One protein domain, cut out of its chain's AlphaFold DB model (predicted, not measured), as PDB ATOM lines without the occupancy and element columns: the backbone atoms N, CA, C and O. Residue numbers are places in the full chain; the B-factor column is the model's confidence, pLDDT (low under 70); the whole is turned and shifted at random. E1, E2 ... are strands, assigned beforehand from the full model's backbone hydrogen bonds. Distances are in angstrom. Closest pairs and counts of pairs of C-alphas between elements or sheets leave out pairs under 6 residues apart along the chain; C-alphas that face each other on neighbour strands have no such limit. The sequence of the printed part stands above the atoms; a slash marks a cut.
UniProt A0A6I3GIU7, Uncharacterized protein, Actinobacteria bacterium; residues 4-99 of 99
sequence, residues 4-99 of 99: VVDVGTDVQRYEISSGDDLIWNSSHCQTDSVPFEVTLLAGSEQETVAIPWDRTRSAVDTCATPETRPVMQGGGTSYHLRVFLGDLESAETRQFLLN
ATOM      1  N   VAL A   4     229.897 216.871  99.053       89.69
ATOM      2  CA  VAL A   4     229.629 215.654  98.278       89.69
ATOM      3  C   VAL A   4     230.654 214.607  98.688       89.69
ATOM      4  O   VAL A   4     231.848 214.905  98.721       89.69
ATOM      5  N   VAL A   5     230.185 213.413  99.040       89.12
ATOM      6  CA  VAL A   5     231.033 212.294  99.462       89.12
ATOM      7  C   VAL A   5     230.643 211.013  98.737       89.12
ATOM      8  O   VAL A   5     229.456 210.700  98.596       89.12
ATOM      9  N   ASP A   6     231.661 210.258  98.336       92.25
ATOM     10  CA  ASP A   6     231.510 208.903  97.821       92.25
ATOM     11  C   ASP A   6     231.194 207.946  98.973       92.25
ATOM     12  O   ASP A   6     231.934 207.831  99.953       92.25
ATOM     13  N   VAL A   7     230.068 207.253  98.856       91.12
ATOM     14  CA  VAL A   7     229.564 206.294  99.848       91.12
ATOM     15  C   VAL A   7     229.136 204.968  99.220       91.12
ATOM     16  O   VAL A   7     228.484 204.152  99.876       91.12
ATOM     17  N   GLY A   8     229.479 204.760  97.948       92.69
ATOM     18  CA  GLY A   8     229.228 203.524  97.222       92.69
ATOM     19  C   GLY A   8     229.925 202.323  97.849       92.69
ATOM     20  O   GLY A   8     230.895 202.451  98.597       92.69
ATOM     21  N   THR A   9     229.431 201.124  97.549       93.06
ATOM     22  CA  THR A   9     230.032 199.876  98.052       93.06
ATOM     23  C   THR A   9     231.392 199.581  97.419       93.06
ATOM     24  O   THR A   9     232.125 198.719  97.891       93.06
ATOM     25  N   ASP A  10     231.756 200.305  96.365       94.75
ATOM     26  CA  ASP A  10     233.088 200.320  95.761       94.75
ATOM     27  C   ASP A  10     234.142 201.009  96.641       94.75
ATOM     28  O   ASP A  10     235.309 200.624  96.601       94.75
ATOM     29  N   VAL A  11     233.727 201.969  97.471       94.81
ATOM     30  CA  VAL A  11     234.612 202.700  98.392       94.81
ATOM     31  C   VAL A  11     234.311 202.436  99.871       94.81
ATOM     32  O   VAL A  11     235.136 202.737 100.734       94.81
ATOM     33  N   GLN A  12     233.148 201.869 100.192       94.81
ATOM     34  CA  GLN A  12     232.742 201.568 101.560       94.81
ATOM     35  C   GLN A  12     233.340 200.245 102.043       94.81
ATOM     36  O   GLN A  12     233.157 199.192 101.431       94.81
ATOM     37  N   ARG A  13     234.010 200.282 103.198       95.50
ATOM     38  CA  ARG A  13     234.630 199.101 103.806       95.50
ATOM     39  C   ARG A  13     234.385 199.045 105.307       95.50
ATOM     40  O   ARG A  13     234.541 200.035 106.014       95.50
ATOM     41  N   TYR A  14     234.065 197.854 105.791       96.31
ATOM     42  CA  TYR A  14     233.888 197.545 107.205       96.31
ATOM     43  C   TYR A  14     234.945 196.538 107.637       96.31
ATOM     44  O   TYR A  14     235.145 195.527 106.964       96.31
ATOM     45  N   GLU A  15     235.592 196.791 108.768       97.75
ATOM     46  CA  GLU A  15     236.575 195.892 109.364       97.75
ATOM     47  C   GLU A  15     236.204 195.543 110.793       97.75
ATOM     48  O   GLU A  15     235.853 196.413 111.588       97.75
ATOM     49  N   ILE A  16     236.319 194.261 111.118       98.06
ATOM     50  CA  ILE A  16     236.115 193.735 112.459       98.06
ATOM     51  C   ILE A  16     237.441 193.170 112.949       98.06
ATOM     52  O   ILE A  16     238.031 192.315 112.285       98.06
ATOM     53  N   SER A  17     237.894 193.622 114.116       97.75
ATOM     54  CA  SER A  17     239.122 193.142 114.755       97.75
ATOM     55  C   SER A  17     238.906 192.691 116.199       97.75
ATOM     56  O   SER A  17     237.905 193.028 116.837       97.75
ATOM     57  N   SER A  18     239.866 191.929 116.722       95.75
ATOM     58  CA  SER A  18     240.020 191.669 118.157       95.75
ATOM     59  C   SER A  18     241.471 191.955 118.549       95.75
ATOM     60  O   SER A  18     242.389 191.252 118.132       95.75
ATOM     61  N   GLY A  19     241.697 193.045 119.290       91.81
ATOM     62  CA  GLY A  19     243.042 193.604 119.445       91.81
ATOM     63  C   GLY A  19     243.630 193.995 118.084       91.81
ATOM     64  O   GLY A  19     242.966 194.677 117.301       91.81
ATOM     65  N   ASP A  20     244.842 193.517 117.801       94.00
ATOM     66  CA  ASP A  20     245.550 193.756 116.536       94.00
ATOM     67  C   ASP A  20     245.189 192.746 115.425       94.00
ATOM     68  O   ASP A  20     245.652 192.884 114.293       94.00
ATOM     69  N   ASP A  21     244.373 191.724 115.717       95.62
ATOM     70  CA  ASP A  21     243.991 190.699 114.738       95.62
ATOM     71  C   ASP A  21     242.790 191.155 113.898       95.62
ATOM     72  O   ASP A  21     241.686 191.347 114.419       95.62
ATOM     73  N   LEU A  22     243.001 191.308 112.586       97.56
ATOM     74  CA  LEU A  22     241.925 191.532 111.623       97.56
ATOM     75  C   LEU A  22     241.173 190.218 111.386       97.56
ATOM     76  O   LEU A  22     241.693 189.263 110.801       97.56
ATOM     77  N   ILE A  23     239.912 190.212 111.801       97.62
ATOM     78  CA  ILE A  23     239.032 189.056 111.721       97.62
ATOM     79  C   ILE A  23     238.266 189.057 110.407       97.62
ATOM     80  O   ILE A  23     238.239 188.057 109.696       97.62
ATOM     81  N   TRP A  24     237.626 190.168 110.068       97.94
ATOM     82  CA  TRP A  24     236.772 190.233 108.894       97.94
ATOM     83  C   TRP A  24     236.870 191.598 108.236       97.94
ATOM     84  O   TRP A  24     236.973 192.619 108.910       97.94
ATOM     85  N   ASN A  25     236.828 191.598 106.912       97.62
ATOM     86  CA  ASN A  25     236.780 192.785 106.077       97.62
ATOM     87  C   ASN A  25     235.710 192.579 104.996       97.62
ATOM     88  O   ASN A  25     235.714 191.544 104.322       97.62
ATOM     89  N   SER A  26     234.802 193.547 104.846       95.75
ATOM     90  CA  SER A  26     233.681 193.483 103.899       95.75
ATOM     91  C   SER A  26     234.110 193.445 102.438       95.75
ATOM     92  O   SER A  26     233.369 192.928 101.609       95.75
ATOM     93  N   SER A  27     235.293 193.969 102.106       95.44
ATOM     94  CA  SER A  27     235.805 193.959 100.736       95.44
ATOM     95  C   SER A  27     236.384 192.599 100.342       95.44
ATOM     96  O   SER A  27     236.574 192.329  99.156       95.44
ATOM     97  N   HIS A  28     236.662 191.711 101.305       96.12
ATOM     98  CA  HIS A  28     237.057 190.345 100.984       96.12
ATOM     99  C   HIS A  28     235.897 189.628 100.295       96.12
ATOM    100  O   HIS A  28     234.835 189.429 100.882       96.12
ATOM    101  N   CYS A  29     236.141 189.182  99.062       92.88
ATOM    102  CA  CYS A  29     235.178 188.436  98.250       92.88
ATOM    103  C   CYS A  29     233.933 189.230  97.834       92.88
ATOM    104  O   CYS A  29     232.968 188.622  97.376       92.88
ATOM    105  N   GLN A  30     233.945 190.559  97.976       93.81
ATOM    106  CA  GLN A  30     232.873 191.403  97.463       93.81
ATOM    107  C   GLN A  30     232.796 191.278  95.939       93.81
ATOM    108  O   GLN A  30     233.805 191.388  95.240       93.81
ATOM    109  N   THR A  31     231.583 191.088  95.433       93.06
ATOM    110  CA  THR A  31     231.254 191.189  94.010       93.06
ATOM    111  C   THR A  31     230.259 192.322  93.807       93.06
ATOM    112  O   THR A  31     229.622 192.770  94.759       93.06
ATOM    113  N   ASP A  32     230.141 192.794  92.566       92.12
ATOM    114  CA  ASP A  32     229.075 193.718  92.159       92.12
ATOM    115  C   ASP A  32     229.025 195.024  92.974       92.12
ATOM    116  O   ASP A  32     227.956 195.528  93.314       92.12
ATOM    117  N   SER A  33     230.193 195.585  93.298       93.44
ATOM    118  CA  SER A  33     230.285 196.890  93.955       93.44
ATOM    119  C   SER A  33     229.713 198.003  93.075       93.44
ATOM    120  O   SER A  33     229.937 198.009  91.861       93.44
ATOM    121  N   VAL A  34     229.029 198.970  93.684       94.62
ATOM    122  CA  VAL A  34     228.315 200.040  92.978       94.62
ATOM    123  C   VAL A  34     228.748 201.407  93.519       94.62
ATOM    124  O   VAL A  34     228.623 201.617  94.729       94.62
ATOM    125  N   PRO A  35     229.196 202.339  92.650       95.38
ATOM    126  CA  PRO A  35     229.479 203.715  93.041       95.38
ATOM    127  C   PRO A  35     228.198 204.449  93.423       95.38
ATOM    128  O   PRO A  35     227.153 204.291  92.785       95.38
ATOM    129  N   PHE A  36     228.280 205.274  94.462       93.19
ATOM    130  CA  PHE A  36     227.161 206.081  94.929       93.19
ATOM    131  C   PHE A  36     227.669 207.332  95.644       93.19
ATOM    132  O   PHE A  36     228.508 207.235  96.536       93.19
ATOM    133  N   GLU A  37     227.136 208.493  95.277       92.81
ATOM    134  CA  GLU A  37     227.462 209.779  95.896       92.81
ATOM    135  C   GLU A  37     226.279 210.279  96.721       92.81
ATOM    136  O   GLU A  37     225.118 210.161  96.317       92.81
ATOM    137  N   VAL A  38     226.576 210.895  97.865       90.50
ATOM    138  CA  VAL A  38     225.580 211.622  98.656       90.50
ATOM    139  C   VAL A  38     226.051 213.035  98.952       90.50
ATOM    140  O   VAL A  38     227.227 213.290  99.202       90.50
ATOM    141  N   THR A  39     225.097 213.960  98.967       91.00
ATOM    142  CA  THR A  39     225.323 215.337  99.402       91.00
ATOM    143  C   THR A  39     224.978 215.456 100.881       91.00
ATOM    144  O   THR A  39     223.813 215.356 101.264       91.00
ATOM    145  N   LEU A  40     225.986 215.697 101.715       87.44
ATOM    146  CA  LEU A  40     225.829 215.982 103.135       87.44
ATOM    147  C   LEU A  40     225.566 217.473 103.344       87.44
ATOM    148  O   LEU A  40     226.418 218.330 103.077       87.44
ATOM    149  N   LEU A  41     224.374 217.769 103.854       88.12
ATOM    150  CA  LEU A  41     224.013 219.101 104.317       88.12
ATOM    151  C   LEU A  41     224.642 219.371 105.688       88.12
ATOM    152  O   LEU A  41     224.829 218.471 106.509       88.12
ATOM    153  N   ALA A  42     224.970 220.635 105.949       87.25
ATOM    154  CA  ALA A  42     225.576 221.030 107.215       87.25
ATOM    155  C   ALA A  42     224.666 220.671 108.405       87.25
ATOM    156  O   ALA A  42     223.504 221.071 108.452       87.25
ATOM    157  N   GLY A  43     225.218 219.940 109.377       87.12
ATOM    158  CA  GLY A  43     224.492 219.497 110.569       87.12
ATOM    159  C   GLY A  43     223.518 218.338 110.333       87.12
ATOM    160  O   GLY A  43     222.759 218.012 111.241       87.12
ATOM    161  N   SER A  44     223.515 217.729 109.145       86.69
ATOM    162  CA  SER A  44     222.738 216.521 108.863       86.69
ATOM    163  C   SER A  44     223.589 215.270 109.058       86.69
ATOM    164  O   SER A  44     224.707 215.181 108.550       86.69
ATOM    165  N   GLU A  45     223.039 214.301 109.781       86.62
ATOM    166  CA  GLU A  45     223.590 212.953 109.898       86.62
ATOM    167  C   GLU A  45     222.913 212.045 108.870       86.62
ATOM    168  O   GLU A  45     221.715 212.166 108.617       86.62
ATOM    169  N   GLN A  46     223.684 211.135 108.283       85.75
ATOM    170  CA  GLN A  46     223.176 210.102 107.388       85.75
ATOM    171  C   GLN A  46     223.464 208.733 107.994       85.75
ATOM    172  O   GLN A  46     224.517 208.523 108.595       85.75
ATOM    173  N   GLU A  47     222.548 207.795 107.782       84.69
ATOM    174  CA  GLU A  47     222.703 206.404 108.198       84.69
ATOM    175  C   GLU A  47     222.876 205.500 106.978       84.69
ATOM    176  O   GLU A  47     222.314 205.747 105.907       84.69
ATOM    177  N   THR A  48     223.655 204.433 107.145       80.62
ATOM    178  CA  THR A  48     223.794 203.370 106.151       80.62
ATOM    179  C   THR A  48     222.953 202.160 106.544       80.62
ATOM    180  O   THR A  48     222.515 202.006 107.685       80.62
ATOM    181  N   VAL A  49     222.713 201.273 105.579       82.88
ATOM    182  CA  VAL A  49     222.063 199.991 105.855       82.88
ATOM    183  C   VAL A  49     223.051 199.083 106.582       82.88
ATOM    184  O   VAL A  49     224.212 198.972 106.188       82.88
ATOM    185  N   ALA A  50     222.586 198.405 107.629       86.06
ATOM    186  CA  ALA A  50     223.397 197.431 108.343       86.06
ATOM    187  C   ALA A  50     223.798 196.260 107.429       86.06
ATOM    188  O   ALA A  50     222.968 195.708 106.705       86.06
ATOM    189  N   ILE A  51     225.061 195.843 107.521       87.38
ATOM    190  CA  ILE A  51     225.581 194.657 106.839       87.38
ATOM    191  C   ILE A  51     225.628 193.469 107.813       87.38
ATOM    192  O   ILE A  51     226.099 193.626 108.945       87.38
ATOM    193  N   PRO A  52     225.144 192.275 107.425       90.69
ATOM    194  CA  PRO A  52     225.288 191.096 108.262       90.69
ATOM    195  C   PRO A  52     226.739 190.600 108.258       90.69
ATOM    196  O   PRO A  52     227.366 190.474 107.209       90.69
ATOM    197  N   TRP A  53     227.235 190.237 109.438       93.56
ATOM    198  CA  TRP A  53     228.441 189.432 109.598       93.56
ATOM    199  C   TRP A  53     228.055 188.073 110.176       93.56
ATOM    200  O   TRP A  53     227.430 187.987 111.233       93.56
ATOM    201  N   ASP A  54     228.440 187.000 109.492       93.31
ATOM    202  CA  ASP A  54     228.138 185.613 109.862       93.31
ATOM    203  C   ASP A  54     229.057 185.054 110.961       93.31
ATOM    204  O   ASP A  54     229.024 183.860 111.258       93.31
ATOM    205  N   ARG A  55     229.859 185.923 111.594       94.75
ATOM    206  CA  ARG A  55     230.844 185.579 112.627       94.75
ATOM    207  C   ARG A  55     231.972 184.687 112.115       94.75
ATOM    208  O   ARG A  55     232.566 183.959 112.908       94.75
ATOM    209  N   THR A  56     232.296 184.738 110.827       95.81
ATOM    210  CA  THR A  56     233.457 184.032 110.276       95.81
ATOM    211  C   THR A  56     234.617 184.975 109.992       95.81
ATOM    212  O   THR A  56     234.434 186.166 109.720       95.81
ATOM    213  N   ARG A  57     235.840 184.442 110.062       96.69
ATOM    214  CA  ARG A  57     237.029 185.151 109.586       96.69
ATOM    215  C   ARG A  57     236.976 185.282 108.061       96.69
ATOM    216  O   ARG A  57     236.589 184.327 107.396       96.69
ATOM    217  N   SER A  58     237.423 186.399 107.488       97.12
ATOM    218  CA  SER A  58     237.568 186.534 106.030       97.12
ATOM    219  C   SER A  58     239.005 186.808 105.598       97.12
ATOM    220  O   SER A  58     239.776 187.473 106.286       97.12
ATOM    221  N   ALA A  59     239.353 186.294 104.422       96.62
ATOM    222  CA  ALA A  59     240.574 186.600 103.687       96.62
ATOM    223  C   ALA A  59     240.330 186.371 102.186       96.62
ATOM    224  O   ALA A  59     239.459 185.577 101.818       96.62
ATOM    225  N   VAL A  60     241.083 187.060 101.322       95.94
ATOM    226  CA  VAL A  60     240.908 187.014  99.853       95.94
ATOM    227  C   VAL A  60     241.076 185.598  99.282       95.94
ATOM    228  O   VAL A  60     240.418 185.226  98.317       95.94
ATOM    229  N   ASP A  61     241.919 184.772  99.890       95.56
ATOM    230  CA  ASP A  61     242.150 183.381  99.489       95.56
ATOM    231  C   ASP A  61     241.018 182.423  99.902       95.56
ATOM    232  O   ASP A  61     240.869 181.352  99.319       95.56
ATOM    233  N   THR A  62     240.156 182.823 100.840       95.25
ATOM    234  CA  THR A  62     239.012 182.015 101.306       95.25
ATOM    235  C   THR A  62     237.726 182.253 100.507       95.25
ATOM    236  O   THR A  62     236.655 181.807 100.921       95.25
ATOM    237  N   CYS A  63     237.769 182.990  99.391       94.75
ATOM    238  CA  CYS A  63     236.566 183.288  98.599       94.75
ATOM    239  C   CYS A  63     235.963 182.055  97.921       94.75
ATOM    240  O   CYS A  63     234.747 181.973  97.783       94.75
ATOM    241  N   ALA A  64     236.799 181.090  97.529       95.88
ATOM    242  CA  ALA A  64     236.352 179.862  96.873       95.88
ATOM    243  C   ALA A  64     235.905 178.763  97.855       95.88
ATOM    244  O   ALA A  64     235.260 177.809  97.434       95.88
ATOM    245  N   THR A  65     236.258 178.887  99.139       95.44
ATOM    246  CA  THR A  65     236.011 177.870 100.179       95.44
ATOM    247  C   THR A  65     235.490 178.502 101.479       95.44
ATOM    248  O   THR A  65     236.104 178.346 102.544       95.44
ATOM    249  N   PRO A  66     234.389 179.275 101.436       92.81
ATOM    250  CA  PRO A  66     233.876 180.000 102.600       92.81
ATOM    251  C   PRO A  66     233.526 179.090 103.788       92.81
ATOM    252  O   PRO A  66     233.666 179.501 104.934       92.81
ATOM    253  N   GLU A  67     233.148 177.836 103.542       93.44
ATOM    254  CA  GLU A  67     232.829 176.827 104.556       93.44
ATOM    255  C   GLU A  67     234.016 176.443 105.451       93.44
ATOM    256  O   GLU A  67     233.832 175.882 106.529       93.44
ATOM    257  N   THR A  68     235.238 176.744 105.010       94.69
ATOM    258  CA  THR A  68     236.470 176.458 105.759       94.69
ATOM    259  C   THR A  68     236.869 177.588 106.706       94.69
ATOM    260  O   THR A  68     237.826 177.447 107.471       94.69
ATOM    261  N   ARG A  69     236.156 178.720 106.662       96.56
ATOM    262  CA  ARG A  69     236.487 179.898 107.460       96.56
ATOM    263  C   ARG A  69     236.288 179.619 108.953       96.56
ATOM    264  O   ARG A  69     235.231 179.124 109.349       96.56
ATOM    265  N   PRO A  70     237.263 179.977 109.806       95.56
ATOM    266  CA  PRO A  70     237.101 179.888 111.251       95.56
ATOM    267  C   PRO A  70     235.889 180.684 111.742       95.56
ATOM    268  O   PRO A  70     235.722 181.851 111.382       95.56
ATOM    269  N   VAL A  71     235.081 180.062 112.601       95.62
ATOM    270  CA  VAL A  71     233.986 180.730 113.314       95.62
ATOM    271  C   VAL A  71     234.533 181.392 114.576       95.62
ATOM    272  O   VAL A  71     235.283 180.787 115.345       95.62
ATOM    273  N   MET A  72     234.129 182.635 114.801       94.44
ATOM    274  CA  MET A  72     234.607 183.463 115.896       94.44
ATOM    275  C   MET A  72     233.878 183.179 117.208       94.44
ATOM    276  O   MET A  72     232.663 182.938 117.257       94.44
ATOM    277  N   GLN A  73     234.654 183.221 118.291       89.56
ATOM    278  CA  GLN A  73     234.200 182.870 119.632       89.56
ATOM    279  C   GLN A  73     233.113 183.839 120.114       89.56
ATOM    280  O   GLN A  73     233.237 185.057 119.972       89.56
ATOM    281  N   GLY A  74     232.040 183.273 120.671       88.69
ATOM    282  CA  GLY A  74     230.998 184.012 121.391       88.69
ATOM    283  C   GLY A  74     231.344 184.168 122.873       88.69
ATOM    284  O   GLY A  74     232.520 184.260 123.229       88.69
ATOM    285  N   GLY A  75     230.330 184.158 123.741       86.38
ATOM    286  CA  GLY A  75     230.529 184.092 125.190       86.38
ATOM    287  C   GLY A  75     231.095 185.364 125.826       86.38
ATOM    288  O   GLY A  75     231.837 185.280 126.800       86.38
ATOM    289  N   GLY A  76     230.771 186.536 125.280       87.94
ATOM    290  CA  GLY A  76     231.231 187.832 125.783       87.94
ATOM    291  C   GLY A  76     232.589 188.273 125.234       87.94
ATOM    292  O   GLY A  76     233.186 189.209 125.764       87.94
ATOM    293  N   THR A  77     233.085 187.622 124.179       91.69
ATOM    294  CA  THR A  77     234.319 188.041 123.500       91.69
ATOM    295  C   THR A  77     234.122 189.408 122.840       91.69
ATOM    296  O   THR A  77     233.091 189.658 122.209       91.69
ATOM    297  N   SER A  78     235.119 190.283 122.993       94.31
ATOM    298  CA  SER A  78     235.100 191.657 122.494       94.31
ATOM    299  C   SER A  78     235.672 191.781 121.085       94.31
ATOM    300  O   SER A  78     236.773 191.299 120.805       94.31
ATOM    301  N   TYR A  79     234.948 192.516 120.246       97.00
ATOM    302  CA  TYR A  79     235.324 192.859 118.880       97.00
ATOM    303  C   TYR A  79     235.137 194.353 118.638       97.00
ATOM    304  O   TYR A  79     234.359 195.009 119.332       97.00
ATOM    305  N   HIS A  80     235.852 194.888 117.657       97.69
ATOM    306  CA  HIS A  80     235.817 196.299 117.293       97.69
ATOM    307  C   HIS A  80     235.472 196.447 115.817       97.69
ATOM    308  O   HIS A  80     236.125 195.839 114.977       97.69
ATOM    309  N   LEU A  81     234.461 197.263 115.514       97.19
ATOM    310  CA  LEU A  81     234.101 197.665 114.160       97.19
ATOM    311  C   LEU A  81     234.797 198.982 113.807       97.19
ATOM    312  O   LEU A  81     234.655 199.973 114.529       97.19
ATOM    313  N   ARG A  82     235.495 199.002 112.676       97.38
ATOM    314  CA  ARG A  82     236.045 200.194 112.024       97.38
ATOM    315  C   ARG A  82     235.403 200.342 110.647       97.38
ATOM    316  O   ARG A  82     235.171 199.342 109.968       97.38
ATOM    317  N   VAL A  83     235.100 201.572 110.242       95.44
ATOM    318  CA  VAL A  83     234.408 201.856 108.974       95.44
ATOM    319  C   VAL A  83     235.229 202.824 108.146       95.44
ATOM    320  O   VAL A  83     235.845 203.739 108.691       95.44
ATOM    321  N   PHE A  84     235.211 202.629 106.834       94.88
ATOM    322  CA  PHE A  84     235.906 203.464 105.873       94.88
ATOM    323  C   PHE A  84     235.000 203.837 104.701       94.88
ATOM    324  O   PHE A  84     234.152 203.040 104.289       94.88
ATOM    325  N   LEU A  85     235.219 205.035 104.165       92.12
ATOM    326  CA  LEU A  85     234.610 205.565 102.945       92.12
ATOM    327  C   LEU A  85     235.734 206.140 102.079       92.12
ATOM    328  O   LEU A  85     236.180 207.269 102.289       92.12
ATOM    329  N   GLY A  86     236.259 205.323 101.167       89.44
ATOM    330  CA  GLY A  86     237.484 205.634 100.435       89.44
ATOM    331  C   GLY A  86     238.653 205.828 101.403       89.44
ATOM    332  O   GLY A  86     238.980 204.926 102.176       89.44
ATOM    333  N   ASP A  87     239.240 207.024 101.386       89.00
ATOM    334  CA  ASP A  87     240.350 207.412 102.267       89.00
ATOM    335  C   ASP A  87     239.894 207.903 103.654       89.00
ATOM    336  O   ASP A  87     240.721 208.141 104.535       89.00
ATOM    337  N   LEU A  88     238.585 208.080 103.870       91.38
ATOM    338  CA  LEU A  88     238.044 208.475 105.168       91.38
ATOM    339  C   LEU A  88     237.926 207.256 106.084       91.38
ATOM    340  O   LEU A  88     237.409 206.217 105.684       91.38
ATOM    341  N   GLU A  89     238.336 207.416 107.339       95.06
ATOM    342  CA  GLU A  89     238.216 206.411 108.398       95.06
ATOM    343  C   GLU A  89     237.337 206.947 109.534       95.06
ATOM    344  O   GLU A  89     237.374 208.135 109.870       95.06
ATOM    345  N   SER A  90     236.551 206.067 110.156       94.44
ATOM    346  CA  SER A  90     235.844 206.364 111.401       94.44
ATOM    347  C   SER A  90     236.818 206.869 112.470       94.44
ATOM    348  O   SER A  90     237.798 206.192 112.767       94.44
ATOM    349  N   ALA A  91     236.512 208.004 113.104       95.50
ATOM    350  CA  ALA A  91     237.388 208.620 114.108       95.50
ATOM    351  C   ALA A  91     237.756 207.675 115.271       95.50
ATOM    352  O   ALA A  91     238.841 207.771 115.838       95.50
ATOM    353  N   GLU A  92     236.850 206.757 115.613       96.44
ATOM    354  CA  GLU A  92     237.046 205.725 116.625       96.44
ATOM    355  C   GLU A  92     236.400 204.417 116.166       96.44
ATOM    356  O   GLU A  92     235.398 204.415 115.446       96.44
ATOM    357  N   THR A  93     236.926 203.290 116.645       97.25
ATOM    358  CA  THR A  93     236.261 201.992 116.483       97.25
ATOM    359  C   THR A  93     235.089 201.848 117.455       97.25
ATOM    360  O   THR A  93     235.153 202.346 118.581       97.25
ATOM    361  N   ARG A  94     234.060 201.083 117.085       96.31
ATOM    362  CA  ARG A  94     232.944 200.732 117.976       96.31
ATOM    363  C   ARG A  94     233.085 199.311 118.508       96.31
ATOM    364  O   ARG A  94     233.108 198.362 117.730       96.31
ATOM    365  N   GLN A  95     233.158 199.165 119.829       96.69
ATOM    366  CA  GLN A  95     233.225 197.861 120.487       96.69
ATOM    367  C   GLN A  95     231.848 197.186 120.525       96.69
ATOM    368  O   GLN A  95     230.839 197.836 120.799       96.69
ATOM    369  N   PHE A  96     231.818 195.870 120.331       94.81
ATOM    370  CA  PHE A  96     230.648 195.033 120.572       94.81
ATOM    371  C   PHE A  96     231.057 193.658 121.118       94.81
ATOM    372  O   PHE A  96     232.192 193.209 120.937       94.81
ATOM    373  N   LEU A  97     230.130 192.995 121.812       94.00
ATOM    374  CA  LEU A  97     230.333 191.666 122.391       94.00
ATOM    375  C   LEU A  97     229.521 190.632 121.615       94.00
ATOM    376  O   LEU A  97     228.345 190.856 121.326       94.00
ATOM    377  N   LEU A  98     230.125 189.483 121.315       89.50
ATOM    378  CA  LEU A  98     229.379 188.331 120.810       89.50
ATOM    379  C   LEU A  98     228.921 187.467 121.983       89.50
ATOM    380  O   LEU A  98     229.759 186.928 122.706       89.50
ATOM    381  N   ASN A  99     227.605 187.321 122.148       82.25
ATOM    382  CA  ASN A  99     227.003 186.422 123.134       82.25
ATOM    383  C   ASN A  99     226.985 184.973 122.629       82.25
ATOM    384  O   ASN A  99     226.764 184.746 121.412       82.25
TER     385      ASN A  99
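Overview. This is residues 4 to 99 of the 99 residues of an uncharacterized protein of Actinobacteria bacterium (UniProt A0A6I3GIU7). With little regular structure, the domain is a strongly twisted sheet of four antiparallel strands, E3 E2 E5 E6, with a small antiparallel ribbon, E1 and E4, at one end of the longest axis. A long loop, residues 41 to 76, joins ribbon to sheet. Of 96 printed residues, 33 are in six named strands, E1 to E6 in chain order, all strand by class. It is only just compact, close to loose: radius of gyration of the C-alphas 14.8 A, spans 43 by 30 by 21 A.

Arrangement. E1, residues 4 to 6, is antiparallel to E4, residues 37 to 40, at 139 degrees; N 5 and O 38 are 3.0 A apart. E2, residues 12 to 18, forms a hairpin with E3, residues 21 to 25; N 16 and O 24 are 2.8 A apart. E5, residues 77 to 85, is antiparallel to E2, N 82 to O 15 2.8 A, and forms a hairpin with E6, residues 94 to 98, N 81 to O 94 2.8 A. These N and O pairs are within hydrogen-bond range. E2 and E4 are apart.

Along the chain. E1 begins at C-alpha 4 (229.629, 215.654, 98.278). E2 spans 20.6 A, E5 27.0 A. E6 ends at C-alpha 98 (229.379, 188.331, 120.810).

Size, cuts and confidence. The C-alphas farthest apart, Ala 42 and Thr 68, are 45.9 A apart. The printed part has no cut. E3 to E4 and E4 to E5 are long links. No printed residue is under 70.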